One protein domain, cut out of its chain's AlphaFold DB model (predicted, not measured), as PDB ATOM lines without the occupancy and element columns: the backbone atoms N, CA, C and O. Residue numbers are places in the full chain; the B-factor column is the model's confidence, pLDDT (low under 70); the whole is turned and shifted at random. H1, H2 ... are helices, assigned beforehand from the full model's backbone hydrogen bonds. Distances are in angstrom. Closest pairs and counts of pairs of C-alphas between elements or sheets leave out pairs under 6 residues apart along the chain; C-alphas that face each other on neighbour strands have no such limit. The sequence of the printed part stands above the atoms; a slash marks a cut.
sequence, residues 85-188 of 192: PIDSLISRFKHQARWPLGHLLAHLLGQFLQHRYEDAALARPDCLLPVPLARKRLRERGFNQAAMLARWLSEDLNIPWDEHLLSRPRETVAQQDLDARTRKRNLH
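What this domain is: This is residues 85 to 188 of the 192 residues of the protein "ComF family protein" of Pseudomonas sp. K5002 (UniProt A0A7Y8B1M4). The longest helix, H2, is crossed at a slant by H4, and H1 folds back on the first part of H2; these three helices make the core. Two long links run from the far ends of H2 and H4 back past H4, one to the short helix H3 and the other to the short helix H5, and neither H3 nor H5 touches another helix. The printed part has 104 residues with five named helices, H1 to H5 in chain order, and no named strand; its class is all helix. It is only just compact, close to loose, with a radius of gyration of the C-alphas of 15.3 A and spans of 41 by 29 by 26 A.

How they stand to each other: Begin at H2, residues 99 to 118. It touches H4, residues 145 to 157, where the C-alphas of Gly 110 and Leu 153, the closest pair, are 5.7 A apart; the two run the same way at a steep tilt of 45 degrees. With residues 99 to 105 alone, H2 touches H1, residues 86 to 96; the closest C-alphas, of Phe 93 and Gly 102, are 5.3 A apart. H1 and H2 run opposite ways at a steep tilt of 46 degrees. H1 and H4 are close but not clearly touching, with the C-alphas of Lys 94 and Gln 145 at 6.8 A. Farther out, H3, residues 135 to 141, is apart from H2 and H4, and only just apart from H1, at 8.5 A. Look last for H5, residues 180 to 186, which is apart from H1, H2, H3 and H4. In H1, H2, H3, H4 and H5 every O i to N i+4 pair is within hydrogen-bond range.

Where its parts are: Find C-alpha 99 at (-11.575, -1.768, -17.193); from there H2 runs 28.3 A to C-alpha 118 at (-38.042, -0.616, -27.170). H4 runs 17.9 A from Gln 145 to Leu 157. H1 begins at C-alpha 86, (-18.889, -13.913, -18.018), and runs 14.8 A to Gln 96. H3, from Arg 135 to Arg 141, measures 10.0 A, and H5 measures 9.8 A and ends at C-alpha 186, (-23.107, -7.718, 7.775).

The domain as a whole: The two C-alphas farthest apart, those of Asp 119 and Lys 136, are 42.1 A apart. The links H1 to H2 and H3 to H4 are tight; follow residues 119 to 134 and 158 to 179 for the long links H2 to H3 and H4 to H5. The printed part has no cut, its mean pLDDT is 94.6, and no printed residue is under 70 in this model.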
ATOM      1  N   PRO A  85     -17.824 -17.239 -20.468       96.81
ATOM      2  CA  PRO A  85     -16.690 -16.417 -20.020       96.81
ATOM      3  C   PRO A  85     -17.069 -15.275 -19.055       96.81
ATOM      4  O   PRO A  85     -16.182 -14.594 -18.537       96.81
ATOM      5  N   ILE A  86     -18.361 -15.045 -18.801       98.00
ATOM      6  CA  ILE A  86     -18.889 -13.913 -18.018       98.00
ATOM      7  C   ILE A  86     -18.312 -13.855 -16.599       98.00
ATOM      8  O   ILE A  86     -17.931 -12.779 -16.130       98.00
ATOM      9  N   ASP A  87     -18.200 -14.991 -15.916       97.31
ATOM     10  CA  ASP A  87     -17.615 -15.078 -14.574       97.31
ATOM     11  C   ASP A  87     -16.159 -14.569 -14.523       97.31
ATOM     12  O   ASP A  87     -15.795 -13.770 -13.650       97.31
ATOM     13  N   SER A  88     -15.343 -14.959 -15.501       97.19
ATOM     14  CA  SER A  88     -13.949 -14.554 -15.671       97.19
ATOM     15  C   SER A  88     -13.841 -13.071 -16.014       97.19
ATOM     16  O   SER A  88     -13.058 -12.351 -15.384       97.19
ATOM     17  N   LEU A  89     -14.667 -12.577 -16.944       97.50
ATOM     18  CA  LEU A  89     -14.711 -11.160 -17.318       97.50
ATOM     19  C   LEU A  89     -15.070 -10.281 -16.111       97.50
ATOM     20  O   LEU A  89     -14.345  -9.333 -15.787       97.50
ATOM     21  N   ILE A  90     -16.130 -10.644 -15.381       97.19
ATOM     22  CA  ILE A  90     -16.568  -9.950 -14.164       97.19
ATOM     23  C   ILE A  90     -15.474  -9.993 -13.093       97.19
ATOM     24  O   ILE A  90     -15.216  -8.978 -12.438       97.19
ATOM     25  N   SER A  91     -14.833 -11.145 -12.894       96.00
ATOM     26  CA  SER A  91     -13.770 -11.312 -11.901       96.00
ATOM     27  C   SER A  91     -12.558 -10.432 -12.215       96.00
ATOM     28  O   SER A  91     -12.107  -9.676 -11.352       96.00
ATOM     29  N   ARG A  92     -12.070 -10.445 -13.460       96.50
ATOM     30  CA  ARG A  92     -10.933  -9.624 -13.913       96.50
ATOM     31  C   ARG A  92     -11.243  -8.131 -13.847       96.50
ATOM     32  O   ARG A  92     -10.407  -7.353 -13.384       96.50
ATOM     33  N   PHE A  93     -12.451  -7.724 -14.232       96.06
ATOM     34  CA  PHE A  93     -12.894  -6.342 -14.063       96.06
ATOM     35  C   PHE A  93     -12.889  -5.938 -12.584       96.06
ATOM     36  O   PHE A  93     -12.304  -4.919 -12.210       96.06
ATOM     37  N   LYS A  94     -13.494  -6.761 -11.719       92.44
ATOM     38  CA  LYS A  94     -13.590  -6.467 -10.290       92.44
ATOM     39  C   LYS A  94     -12.202  -6.436  -9.638       92.44
ATOM     40  O   LYS A  94     -11.870  -5.458  -8.972       92.44
ATOM     41  N   HIS A  95     -11.408  -7.479  -9.786       91.19
ATOM     42  CA  HIS A  95     -10.254  -7.706  -8.918       91.19
ATOM     43  C   HIS A  95      -8.914  -7.309  -9.540       91.19
ATOM     44  O   HIS A  95      -7.951  -7.136  -8.806       91.19
ATOM     45  N   GLN A  96      -8.848  -7.131 -10.862       93.31
ATOM     46  CA  GLN A  96      -7.597  -6.854 -11.581       93.31
ATOM     47  C   GLN A  96      -7.627  -5.524 -12.344       93.31
ATOM     48  O   GLN A  96      -6.764  -5.286 -13.182       93.31
ATOM     49  N   ALA A  97      -8.642  -4.684 -12.102       93.12
ATOM     50  CA  ALA A  97      -8.817  -3.391 -12.766       93.12
ATOM     51  C   ALA A  97      -8.747  -3.472 -14.306       93.12
ATOM     52  O   ALA A  97      -8.320  -2.536 -14.977       93.12
ATOM     53  N   ARG A  98      -9.192  -4.595 -14.891       95.75
ATOM     54  CA  ARG A  98      -9.308  -4.751 -16.348       95.75
ATOM     55  C   ARG A  98     -10.538  -3.988 -16.849       95.75
ATOM     56  O   ARG A  98     -11.558  -4.588 -17.173       95.75
ATOM     57  N   TRP A  99     -10.460  -2.659 -16.853       95.25
ATOM     58  CA  TRP A  99     -11.575  -1.768 -17.193       95.25
ATOM     59  C   TRP A  99     -12.164  -1.982 -18.590       95.25
ATOM     60  O   TRP A  99     -13.388  -1.939 -18.674       95.25
ATOM     61  N   PRO A 100     -11.381  -2.300 -19.646       95.50
ATOM     62  CA  PRO A 100     -11.958  -2.625 -20.952       95.50
ATOM     63  C   PRO A 100     -12.970  -3.775 -20.897       95.50
ATOM     64  O   PRO A 100     -13.985  -3.726 -21.578       95.50
ATOM     65  N   LEU A 101     -12.758  -4.769 -20.021       96.69
ATOM     66  CA  LEU A 101     -13.718  -5.860 -19.824       96.69
ATOM     67  C   LEU A 101     -15.003  -5.372 -19.146       96.69
ATOM     68  O   LEU A 101     -16.091  -5.815 -19.491       96.69
ATOM     69  N   GLY A 102     -14.886  -4.455 -18.183       96.50
ATOM     70  CA  GLY A 102     -16.044  -3.826 -17.549       96.50
ATOM     71  C   GLY A 102     -16.850  -2.976 -18.531       96.50
ATOM     72  O   GLY A 102     -18.075  -3.037 -18.507       96.50
ATOM     73  N   HIS A 103     -16.164  -2.232 -19.400       96.56
ATOM     74  CA  HIS A 103     -16.794  -1.422 -20.438       96.56
ATOM     75  C   HIS A 103     -17.502  -2.299 -21.474       96.56
ATOM     76  O   HIS A 103     -18.648  -2.029 -21.799       96.56
ATOM     77  N   LEU A 104     -16.873  -3.393 -21.925       96.12
ATOM     78  CA  LEU A 104     -17.523  -4.386 -22.788       96.12
ATOM     79  C   LEU A 104     -18.803  -4.939 -22.141       96.12
ATOM     80  O   LEU A 104     -19.853  -4.958 -22.772       96.12
ATOM     81  N   LEU A 105     -18.738  -5.351 -20.869       97.38
ATOM     82  CA  LEU A 105     -19.907  -5.864 -20.146       97.38
ATOM     83  C   LEU A 105     -21.023  -4.816 -20.016       97.38
ATOM     84  O   LEU A 105     -22.193  -5.172 -20.116       97.38
ATOM     85  N   ALA A 106     -20.675  -3.549 -19.772       97.56
ATOM     86  CA  ALA A 106     -21.645  -2.458 -19.714       97.56
ATOM     87  C   ALA A 106     -22.284  -2.194 -21.075       97.56
ATOM     88  O   ALA A 106     -23.501  -2.087 -21.138       97.56
ATOM     89  N   HIS A 107     -21.482  -2.165 -22.136       96.00
ATOM     90  CA  HIS A 107     -21.946  -1.930 -23.496       96.00
ATOM     91  C   HIS A 107     -22.942  -3.005 -23.950       96.00
ATOM     92  O   HIS A 107     -24.066  -2.694 -24.339       96.00
ATOM     93  N   LEU A 108     -22.578  -4.282 -23.791       96.25
ATOM     94  CA  LEU A 108     -23.458  -5.404 -24.125       96.25
ATOM     95  C   LEU A 108     -24.739  -5.411 -23.268       96.25
ATOM     96  O   LEU A 108     -25.830  -5.716 -23.751       96.25
ATOM     97  N   LEU A 109     -24.630  -5.048 -21.984       97.56
ATOM     98  CA  LEU A 109     -25.797  -4.878 -21.115       97.56
ATOM     99  C   LEU A 109     -26.667  -3.695 -21.569       97.56
ATOM    100  O   LEU A 109     -27.889  -3.794 -21.510       97.56
ATOM    101  N   GLY A 110     -26.059  -2.602 -22.027       97.50
ATOM    102  CA  GLY A 110     -26.736  -1.439 -22.592       97.50
ATOM    103  C   GLY A 110     -27.540  -1.813 -23.833       97.50
ATOM    104  O   GLY A 110     -28.741  -1.558 -23.871       97.50
ATOM    105  N   GLN A 111     -26.933  -2.519 -24.788       95.94
ATOM    106  CA  GLN A 111     -27.622  -3.037 -25.978       95.94
ATOM    107  C   GLN A 111     -28.818  -3.925 -25.601       95.94
ATOM    108  O   GLN A 111     -29.931  -3.721 -26.092       95.94
ATOM    109  N   PHE A 112     -28.621  -4.857 -24.664       96.88
ATOM    110  CA  PHE A 112     -29.700  -5.701 -24.155       96.88
ATOM    111  C   PHE A 112     -30.834  -4.881 -23.522       96.88
ATOM    112  O   PHE A 112     -32.004  -5.102 -23.825       96.88
ATOM    113  N   LEU A 113     -30.517  -3.928 -22.640       97.75
ATOM    114  CA  LEU A 113     -31.521  -3.099 -21.968       97.75
ATOM    115  C   LEU A 113     -32.277  -2.208 -22.955       97.75
ATOM    116  O   LEU A 113     -33.497  -2.102 -22.846       97.75
ATOM    117  N   GLN A 114     -31.578  -1.614 -23.923       97.56
ATOM    118  CA  GLN A 114     -32.171  -0.767 -24.954       97.56
ATOM    119  C   GLN A 114     -33.246  -1.529 -25.733       97.56
ATOM    120  O   GLN A 114     -34.386  -1.066 -25.788       97.56
ATOM    121  N   HIS A 115     -32.927  -2.731 -26.222       96.38
ATOM    122  CA  HIS A 115     -33.887  -3.585 -26.925       96.38
ATOM    123  C   HIS A 115     -35.108  -3.917 -26.048       96.38
ATOM    124  O   HIS A 115     -36.258  -3.821 -26.473       96.38
ATOM    125  N   ARG A 116     -34.881  -4.221 -24.766       95.44
ATOM    126  CA  ARG A 116     -35.959  -4.527 -23.814       95.44
ATOM    127  C   ARG A 116     -36.843  -3.321 -23.482       95.44
ATOM    128  O   ARG A 116     -38.005  -3.519 -23.127       95.44
ATOM    129  N   TYR A 117     -36.317  -2.100 -23.564       96.50
ATOM    130  CA  TYR A 117     -37.112  -0.878 -23.435       96.50
ATOM    131  C   TYR A 117     -37.935  -0.592 -24.694       96.50
ATOM    132  O   TYR A 117     -39.075  -0.149 -24.573       96.50
ATOM    133  N   GLU A 118     -37.374  -0.836 -25.879       96.19
ATOM    134  CA  GLU A 118     -38.042  -0.616 -27.170       96.19
ATOM    135  C   GLU A 118     -39.241  -1.549 -27.365       96.19
ATOM    136  O   GLU A 118     -40.316  -1.090 -27.746       96.19
ATOM    137  N   ASP A 119     -39.108  -2.818 -26.973       94.69
ATOM    138  CA  ASP A 119     -40.190  -3.809 -27.056       94.69
ATOM    139  C   ASP A 119     -41.195  -3.720 -25.888       94.69
ATOM    140  O   ASP A 119     -42.016  -4.615 -25.686       94.69
ATOM    141  N   ALA A 120     -41.118  -2.661 -25.070       91.19
ATOM    142  CA  ALA A 120     -41.929  -2.446 -23.865       91.19
ATOM    143  C   ALA A 120     -41.884  -3.597 -22.832       91.19
ATOM    144  O   ALA A 120     -42.698  -3.650 -21.906       91.19
ATOM    145  N   ALA A 121     -40.901  -4.497 -22.940       89.94
ATOM    146  CA  ALA A 121     -40.687  -5.599 -22.006       89.94
ATOM    147  C   ALA A 121     -40.128  -5.122 -20.655       89.94
ATOM    148  O   ALA A 121     -40.219  -5.838 -19.657       89.94
ATOM    149  N   LEU A 122     -39.526  -3.930 -20.617       93.62
ATOM    150  CA  LEU A 122     -39.070  -3.247 -19.411       93.62
ATOM    151  C   LEU A 122     -39.498  -1.778 -19.438       93.62
ATOM    152  O   LEU A 122     -39.446  -1.115 -20.470       93.62
ATOM    153  N   ALA A 123     -39.852  -1.242 -18.271       94.06
ATOM    154  CA  ALA A 123     -40.011   0.197 -18.099       94.06
ATOM    155  C   ALA A 123     -38.636   0.860 -17.933       94.06
ATOM    156  O   ALA A 123     -37.793   0.355 -17.180       94.06
ATOM    157  N   ARG A 124     -38.427   2.001 -18.598       95.38
ATOM    158  CA  ARG A 124     -37.234   2.831 -18.393       95.38
ATOM    159  C   ARG A 124     -37.254   3.422 -16.975       95.38
ATOM    160  O   ARG A 124     -38.285   3.967 -16.584       95.38
ATOM    161  N   PRO A 125     -36.168   3.299 -16.196       96.38
ATOM    162  CA  PRO A 125     -36.070   3.947 -14.894       96.38
ATOM    163  C   PRO A 125     -35.783   5.446 -15.043       96.38
ATOM    164  O   PRO A 125     -35.192   5.874 -16.031       96.38
ATOM    165  N   ASP A 126     -36.131   6.223 -14.018       96.81
ATOM    166  CA  ASP A 126     -35.841   7.662 -13.976       96.81
ATOM    167  C   ASP A 126     -34.360   7.962 -13.679       96.81
ATOM    168  O   ASP A 126     -33.844   9.008 -14.062       96.81
ATOM    169  N   CYS A 127     -33.676   7.057 -12.966       97.62
ATOM    170  CA  CYS A 127     -32.281   7.219 -12.562       97.62
ATOM    171  C   CYS A 127     -31.589   5.868 -12.307       97.62
ATOM    172  O   CYS A 127     -32.203   4.917 -11.810       97.62
ATOM    173  N   LEU A 128     -30.290   5.795 -12.606       98.19
ATOM    174  CA  LEU A 128     -29.389   4.708 -12.231       98.19
ATOM    175  C   LEU A 128     -28.661   5.044 -10.922       98.19
ATOM    176  O   LEU A 128     -27.937   6.033 -10.824       98.19
ATOM    177  N   LEU A 129     -28.798   4.166  -9.930       97.38
ATOM    178  CA  LEU A 129     -28.182   4.324  -8.615       97.38
ATOM    179  C   LEU A 129     -27.114   3.244  -8.381       97.38
ATOM    180  O   LEU A 129     -27.458   2.095  -8.073       97.38
ATOM    181  N   PRO A 130     -25.813   3.554  -8.521       97.44
ATOM    182  CA  PRO A 130     -24.763   2.589  -8.251       97.44
ATOM    183  C   PRO A 130     -24.661   2.286  -6.756       97.44
ATOM    184  O   PRO A 130     -24.664   3.176  -5.910       97.44
ATOM    185  N   VAL A 131     -24.478   1.011  -6.410       96.00
ATOM    186  CA  VAL A 131     -24.253   0.622  -5.012       96.00
ATOM    187  C   VAL A 131     -22.871   1.118  -4.549       96.00
ATOM    188  O   VAL A 131     -21.855   0.728  -5.136       96.00
ATOM    189  N   PRO A 132     -22.781   1.935  -3.484       95.75
ATOM    190  CA  PRO A 132     -21.520   2.499  -3.015       95.75
ATOM    191  C   PRO A 132     -20.622   1.477  -2.302       95.75
ATOM    192  O   PRO A 132     -21.067   0.532  -1.632       95.75
ATOM    193  N   LEU A 133     -19.315   1.725  -2.385       93.06
ATOM    194  CA  LEU A 133     -18.314   1.106  -1.519       93.06
ATOM    195  C   LEU A 133     -18.114   1.949  -0.255       93.06
ATOM    196  O   LEU A 133     -18.237   3.169  -0.278       93.06
ATOM    197  N   ALA A 134     -17.761   1.286   0.847       93.06
ATOM    198  CA  ALA A 134     -17.356   1.980   2.062       93.06
ATOM    199  C   ALA A 134     -15.993   2.665   1.840       93.06
ATOM    200  O   ALA A 134     -15.192   2.209   1.015       93.06
ATOM    201  N   ARG A 135     -15.729   3.767   2.549       92.69
ATOM    202  CA  ARG A 135     -14.600   4.677   2.278       92.69
ATOM    203  C   ARG A 135     -13.248   3.966   2.287       92.69
ATOM    204  O   ARG A 135     -12.421   4.223   1.415       92.69
ATOM    205  N   LYS A 136     -13.002   3.074   3.249       91.81
ATOM    206  CA  LYS A 136     -11.744   2.319   3.337       91.81
ATOM    207  C   LYS A 136     -11.570   1.414   2.119       91.81
ATOM    208  O   LYS A 136     -10.535   1.495   1.465       91.81
ATOM    209  N   ARG A 137     -12.601   0.645   1.761       90.25
ATOM    210  CA  ARG A 137     -12.568  -0.243   0.588       90.25
ATOM    211  C   ARG A 137     -12.435   0.523  -0.729       90.25
ATOM    212  O   ARG A 137     -11.744   0.055  -1.626       90.25
ATOM    213  N   LEU A 138     -13.080   1.684  -0.853       92.44
ATOM    214  CA  LEU A 138     -12.924   2.538  -2.029       92.44
ATOM    215  C   LEU A 138     -11.468   2.998  -2.184       92.44
ATOM    216  O   LEU A 138     -10.932   2.914  -3.281       92.44
ATOM    217  N   ARG A 139     -10.808   3.405  -1.089       93.12
ATOM    218  CA  ARG A 139      -9.384   3.787  -1.106       93.12
ATOM    219  C   ARG A 139      -8.454   2.623  -1.440       93.12
ATOM    220  O   ARG A 139      -7.543   2.803  -2.232       93.12
ATOM    221  N   GLU A 140      -8.686   1.446  -0.858       90.19
ATOM    222  CA  GLU A 140      -7.889   0.239  -1.134       90.19
ATOM    223  C   GLU A 140      -7.982  -0.188  -2.600       90.19
ATOM    224  O   GLU A 140      -7.003  -0.636  -3.189       90.19
ATOM    225  N   ARG A 141      -9.174  -0.060  -3.189       89.12
ATOM    226  CA  ARG A 141      -9.444  -0.507  -4.554       89.12
ATOM    227  C   ARG A 141      -9.139   0.543  -5.618       89.12
ATOM    228  O   ARG A 141      -8.838   0.178  -6.748       89.12
ATOM    229  N   GLY A 142      -9.289   1.822  -5.285       92.94
ATOM    230  CA  GLY A 142      -9.118   2.961  -6.190       92.94
ATOM    231  C   GLY A 142     -10.328   3.293  -7.072       92.94
ATOM    232  O   GLY A 142     -10.324   4.338  -7.711       92.94
ATOM    233  N   PHE A 143     -11.371   2.454  -7.113       93.75
ATOM    234  CA  PHE A 143     -12.567   2.689  -7.933       93.75
ATOM    235  C   PHE A 143     -13.814   1.973  -7.393       93.75
ATOM    236  O   PHE A 143     -13.712   0.954  -6.703       93.75
ATOM    237  N   ASN A 144     -15.001   2.489  -7.740       95.25
ATOM    238  CA  ASN A 144     -16.284   1.811  -7.542       95.25
ATOM    239  C   ASN A 144     -16.799   1.271  -8.882       95.25
ATOM    240  O   ASN A 144     -17.253   2.017  -9.740       95.25
ATOM    241  N   GLN A 145     -16.782  -0.047  -9.041       95.19
ATOM    242  CA  GLN A 145     -17.184  -0.700 -10.290       95.19
ATOM    243  C   GLN A 145     -18.666  -0.500 -10.599       95.19
ATOM    244  O   GLN A 145     -19.019  -0.414 -11.764       95.19
ATOM    245  N   ALA A 146     -19.528  -0.426  -9.577       96.88
ATOM    246  CA  ALA A 146     -20.944  -0.152  -9.804       96.88
ATOM    247  C   ALA A 146     -21.140   1.268 -10.351       96.88
ATOM    248  O   ALA A 146     -21.945   1.448 -11.254       96.88
ATOM    249  N   ALA A 147     -20.368   2.244  -9.857       97.31
ATOM    250  CA  ALA A 147     -20.390   3.615 -10.373       97.31
ATOM    251  C   ALA A 147     -19.871   3.689 -11.815       97.31
ATOM    252  O   ALA A 147     -20.486   4.345 -12.645       97.31
ATOM    253  N   MET A 148     -18.802   2.953 -12.141       97.69
ATOM    254  CA  MET A 148     -18.314   2.859 -13.523       97.69
ATOM    255  C   MET A 148     -19.379   2.283 -14.464       97.69
ATOM    256  O   MET A 148     -19.656   2.879 -15.496       97.69
ATOM    257  N   LEU A 149     -20.021   1.171 -14.078       98.00
ATOM    258  CA  LEU A 149     -21.106   0.574 -14.862       98.00
ATOM    259  C   LEU A 149     -22.291   1.537 -15.023       98.00
ATOM    260  O   LEU A 149     -22.789   1.688 -16.130       98.00
ATOM    261  N   ALA A 150     -22.730   2.197 -13.944       98.12
ATOM    262  CA  ALA A 150     -23.840   3.149 -13.999       98.12
ATOM    263  C   ALA A 150     -23.539   4.331 -14.928       98.12
ATOM    264  O   ALA A 150     -24.408   4.724 -15.698       98.12
ATOM    265  N   ARG A 151     -22.307   4.851 -14.904       98.12
ATOM    266  CA  ARG A 151     -21.871   5.915 -15.808       98.12
ATOM    267  C   ARG A 151     -21.912   5.480 -17.274       98.12
ATOM    268  O   ARG A 151     -22.496   6.184 -18.083       98.12
ATOM    269  N   TRP A 152     -21.317   4.337 -17.612       97.88
ATOM    270  CA  TRP A 152     -21.302   3.853 -18.998       97.88
ATOM    271  C   TRP A 152     -22.714   3.551 -19.508       97.88
ATOM    272  O   TRP A 152     -23.086   3.981 -20.591       97.88
ATOM    273  N   LEU A 153     -23.547   2.909 -18.683       98.12
ATOM    274  CA  LEU A 153     -24.952   2.672 -19.020       98.12
ATOM    275  C   LEU A 153     -25.749   3.972 -19.163       98.12
ATOM    276  O   LEU A 153     -26.663   4.033 -19.978       98.12
ATOM    277  N   SER A 154     -25.438   5.000 -18.370       98.19
ATOM    278  CA  SER A 154     -26.074   6.314 -18.479       98.19
ATOM    279  C   SER A 154     -25.801   6.951 -19.838       98.19
ATOM    280  O   SER A 154     -26.737   7.437 -20.473       98.19
ATOM    281  N   GLU A 155     -24.544   6.895 -20.284       96.69
ATOM    282  CA  GLU A 155     -24.105   7.386 -21.592       96.69
ATOM    283  C   GLU A 155     -24.796   6.602 -22.728       96.69
ATOM    284  O   GLU A 155     -25.376   7.222 -23.620       96.69
ATOM    285  N   ASP A 156     -24.836   5.266 -22.649       95.00
ATOM    286  CA  ASP A 156     -25.427   4.403 -23.686       95.00
ATOM    287  C   ASP A 156     -26.965   4.497 -23.768       95.00
ATOM    288  O   ASP A 156     -27.544   4.478 -24.855       95.00
ATOM    289  N   LEU A 157     -27.652   4.580 -22.624       97.25
ATOM    290  CA  LEU A 157     -29.121   4.496 -22.544       97.25
ATOM    291  C   LEU A 157     -29.809   5.859 -22.433       97.25
ATOM    292  O   LEU A 157     -31.045   5.925 -22.475       97.25
ATOM    293  N   ASN A 158     -29.027   6.927 -22.264       97.44
ATOM    294  CA  ASN A 158     -29.491   8.275 -21.948       97.44
ATOM    295  C   ASN A 158     -30.404   8.309 -20.702       97.44
ATOM    296  O   ASN A 158     -31.487   8.898 -20.710       97.44
ATOM    297  N   ILE A 159     -29.979   7.629 -19.633       98.12
ATOM    298  CA  ILE A 159     -30.669   7.600 -18.334       98.12
ATOM    299  C   ILE A 159     -29.786   8.328 -17.318       98.12
ATOM    300  O   ILE A 159     -28.621   7.953 -17.192       98.12
ATOM    301  N   PRO A 160     -30.287   9.323 -16.566       98.19
ATOM    302  CA  PRO A 160     -29.511   9.978 -15.516       98.19
ATOM    303  C   PRO A 160     -28.948   8.977 -14.503       98.19
ATOM    304  O   PRO A 160     -29.569   7.957 -14.215       98.19
ATOM    305  N   TRP A 161     -27.791   9.271 -13.922       98.12
ATOM    306  CA  TRP A 161     -27.239   8.484 -12.823       98.12
ATOM    307  C   TRP A 161     -26.759   9.400 -11.703       98.12
ATOM    308  O   TRP A 161     -26.344  10.531 -11.957       98.12
ATOM    309  N   ASP A 162     -26.823   8.911 -10.467       97.38
ATOM    310  CA  ASP A 162     -26.411   9.675  -9.290       97.38
ATOM    311  C   ASP A 162     -25.696   8.766  -8.284       97.38
ATOM    312  O   ASP A 162     -26.283   7.848  -7.711       97.38
ATOM    313  N   GLU A 163     -24.405   9.015  -8.067       95.06
ATOM    314  CA  GLU A 163     -23.578   8.251  -7.125       95.06
ATOM    315  C   GLU A 163     -23.700   8.686  -5.659       95.06
ATOM    316  O   GLU A 163     -23.095   8.064  -4.781       95.06
ATOM    317  N   HIS A 164     -24.454   9.746  -5.381       94.12
ATOM    318  CA  HIS A 164     -24.560  10.376  -4.070       94.12
ATOM    319  C   HIS A 164     -25.914  10.156  -3.386       94.12
ATOM    320  O   HIS A 164     -25.987  10.341  -2.169       94.12
ATOM    321  N   LEU A 165     -26.954   9.700  -4.099       95.06
ATOM    322  CA  LEU A 165     -28.259   9.369  -3.491       95.06
ATOM    323  C   LEU A 165     -28.197   8.212  -2.484       95.06
ATOM    324  O   LEU A 165     -29.081   8.089  -1.642       95.06
ATOM    325  N   LEU A 166     -27.180   7.352  -2.578       95.31
ATOM    326  CA  LEU A 166     -26.969   6.239  -1.660       95.31
ATOM    327  C   LEU A 166     -25.562   6.300  -1.095       95.31
ATOM    328  O   LEU A 166     -24.576   6.319  -1.833       95.31
ATOM    329  N   SER A 167     -25.455   6.242   0.226       94.69
ATOM    330  CA  SER A 167     -24.174   6.231   0.918       94.69
ATOM    331  C   SER A 167     -23.941   4.907   1.644       94.69
ATOM    332  O   SER A 167     -24.867   4.192   2.027       94.69
ATOM    333  N   ARG A 168     -22.667   4.551   1.848       95.38
ATOM    334  CA  ARG A 168     -22.262   3.418   2.696       95.38
ATOM    335  C   ARG A 168     -21.371   3.915   3.833       95.38
ATOM    336  O   ARG A 168     -20.147   3.811   3.734       95.38
ATOM    337  N   PRO A 169     -21.953   4.494   4.899       92.69
ATOM    338  CA  PRO A 169     -21.177   5.112   5.972       92.69
ATOM    339  C   PRO A 169     -20.408   4.092   6.817       92.69
ATOM    340  O   PRO A 169     -19.405   4.446   7.434       92.69
ATOM    341  N   ARG A 170     -20.860   2.831   6.863       91.75
ATOM    342  CA  ARG A 170     -20.244   1.789   7.694       91.75
ATOM    343  C   ARG A 170     -19.270   0.923   6.909       91.75
ATOM    344  O   ARG A 170     -19.606   0.341   5.875       91.75
ATOM    345  N   GLU A 171     -18.086   0.756   7.485       91.31
ATOM    346  CA  GLU A 171     -17.141  -0.278   7.080       91.31
ATOM    347  C   GLU A 171     -17.644  -1.641   7.550       91.31
ATOM    348  O   GLU A 171     -18.013  -1.815   8.712       91.31
ATOM    349  N   THR A 172     -17.668  -2.619   6.647       88.19
ATOM    350  CA  THR A 172     -18.092  -3.983   6.971       88.19
ATOM    351  C   THR A 172     -17.144  -5.007   6.355       88.19
ATOM    352  O   THR A 172     -16.445  -4.720   5.376       88.19
ATOM    353  N   VAL A 173     -17.089  -6.209   6.936       87.31
ATOM    354  CA  VAL A 173     -16.169  -7.270   6.489       87.31
ATOM    355  C   VAL A 173     -16.464  -7.634   5.027       87.31
ATOM    356  O   VAL A 173     -17.597  -7.493   4.552       87.31
ATOM    357  N   ALA A 174     -15.440  -8.051   4.271       86.62
ATOM    358  CA  ALA A 174     -15.624  -8.571   2.916       86.62
ATOM    359  C   ALA A 174     -16.679  -9.678   2.898       86.62
ATOM    360  O   ALA A 174     -16.716 -10.520   3.782       86.62
ATOM    361  N   GLN A 175     -17.566  -9.649   1.903       89.19
ATOM    362  CA  GLN A 175     -18.661 -10.613   1.827       89.19
ATOM    363  C   GLN A 175     -18.290 -11.939   1.165       89.19
ATOM    364  O   GLN A 175     -19.092 -12.864   1.230       89.19
ATOM    365  N   GLN A 176     -17.144 -12.007   0.482       84.50
ATOM    366  CA  GLN A 176     -16.772 -13.164  -0.337       84.50
ATOM    367  C   GLN A 176     -16.649 -14.438   0.508       84.50
ATOM    368  O   GLN A 176     -17.153 -15.472   0.084       84.50
ATOM    369  N   ASP A 177     -16.129 -14.319   1.730       86.94
ATOM    370  CA  ASP A 177     -15.869 -15.455   2.627       86.94
ATOM    371  C   ASP A 177     -16.979 -15.690   3.667       86.94
ATOM    372  O   ASP A 177     -16.825 -16.486   4.590       86.94
ATOM    373  N   LEU A 178     -18.102 -14.967   3.567       91.38
ATOM    374  CA  LEU A 178     -19.193 -15.034   4.541       91.38
ATOM    375  C   LEU A 178     -20.330 -15.932   4.042       91.38
ATOM    376  O   LEU A 178     -20.748 -15.844   2.886       91.38
ATOM    377  N   ASP A 179     -20.914 -16.717   4.947       93.75
ATOM    378  CA  ASP A 179     -22.150 -17.454   4.675       93.75
ATOM    379  C   ASP A 179     -23.357 -16.510   4.480       93.75
ATOM    380  O   ASP A 179     -23.326 -15.325   4.828       93.75
ATOM    381  N   ALA A 180     -24.468 -17.035   3.956       88.50
ATOM    382  CA  ALA A 180     -25.659 -16.244   3.643       88.50
ATOM    383  C   ALA A 180     -26.256 -15.486   4.850       88.50
ATOM    384  O   ALA A 180     -26.647 -14.320   4.718       88.50
ATOM    385  N   ARG A 181     -26.315 -16.111   6.037       92.00
ATOM    386  CA  ARG A 181     -26.855 -15.472   7.252       92.00
ATOM    387  C   ARG A 181     -25.927 -14.352   7.705       92.00
ATOM    388  O   ARG A 181     -26.382 -13.248   8.018       92.00
ATOM    389  N   THR A 182     -24.627 -14.614   7.683       92.88
ATOM    390  CA  THR A 182     -23.595 -13.665   8.080       92.88
ATOM    391  C   THR A 182     -23.522 -12.486   7.111       92.88
ATOM    392  O   THR A 182     -23.452 -11.347   7.570       92.88
ATOM    393  N   ARG A 183     -23.670 -12.703   5.796       92.50
ATOM    394  CA  ARG A 183     -23.781 -11.623   4.793       92.50
ATOM    395  C   ARG A 183     -24.964 -10.705   5.070       92.50
ATOM    396  O   ARG A 183     -24.787  -9.490   5.058       92.50
ATOM    397  N   LYS A 184     -26.142 -11.268   5.369       89.12
ATOM    398  CA  LYS A 184     -27.347 -10.482   5.685       89.12
ATOM    399  C   LYS A 184     -27.131  -9.605   6.919       89.12
ATOM    400  O   LYS A 184     -27.390  -8.406   6.869       89.12
ATOM    401  N   ARG A 185     -26.586 -10.174   8.000       91.31
ATOM    402  CA  ARG A 185     -26.246  -9.417   9.217       91.31
ATOM    403  C   ARG A 185     -25.202  -8.330   8.942       91.31
ATOM    404  O   ARG A 185     -25.353  -7.212   9.416       91.31
ATOM    405  N   ASN A 186     -24.187  -8.637   8.137       92.12
ATOM    406  CA  ASN A 186     -23.107  -7.718   7.775       92.12
ATOM    407  C   ASN A 186     -23.566  -6.534   6.896       92.12
ATOM    408  O   ASN A 186     -22.805  -5.591   6.705       92.12
ATOM    409  N   LEU A 187     -24.786  -6.566   6.342       92.44
ATOM    410  CA  LEU A 187     -25.394  -5.445   5.609       92.44
ATOM    411  C   LEU A 187     -26.356  -4.604   6.449       92.44
ATOM    412  O   LEU A 187     -26.811  -3.559   5.981       92.44
ATOM    413  N   HIS A 188     -26.682  -5.030   7.669       90.31
ATOM    414  CA  HIS A 188     -27.638  -4.317   8.502       90.31
ATOM    415  C   HIS A 188     -27.122  -2.908   8.830       90.31
ATOM    416  O   HIS A 188     -26.034  -2.759   9.389       90.31
TER     417      HIS A 188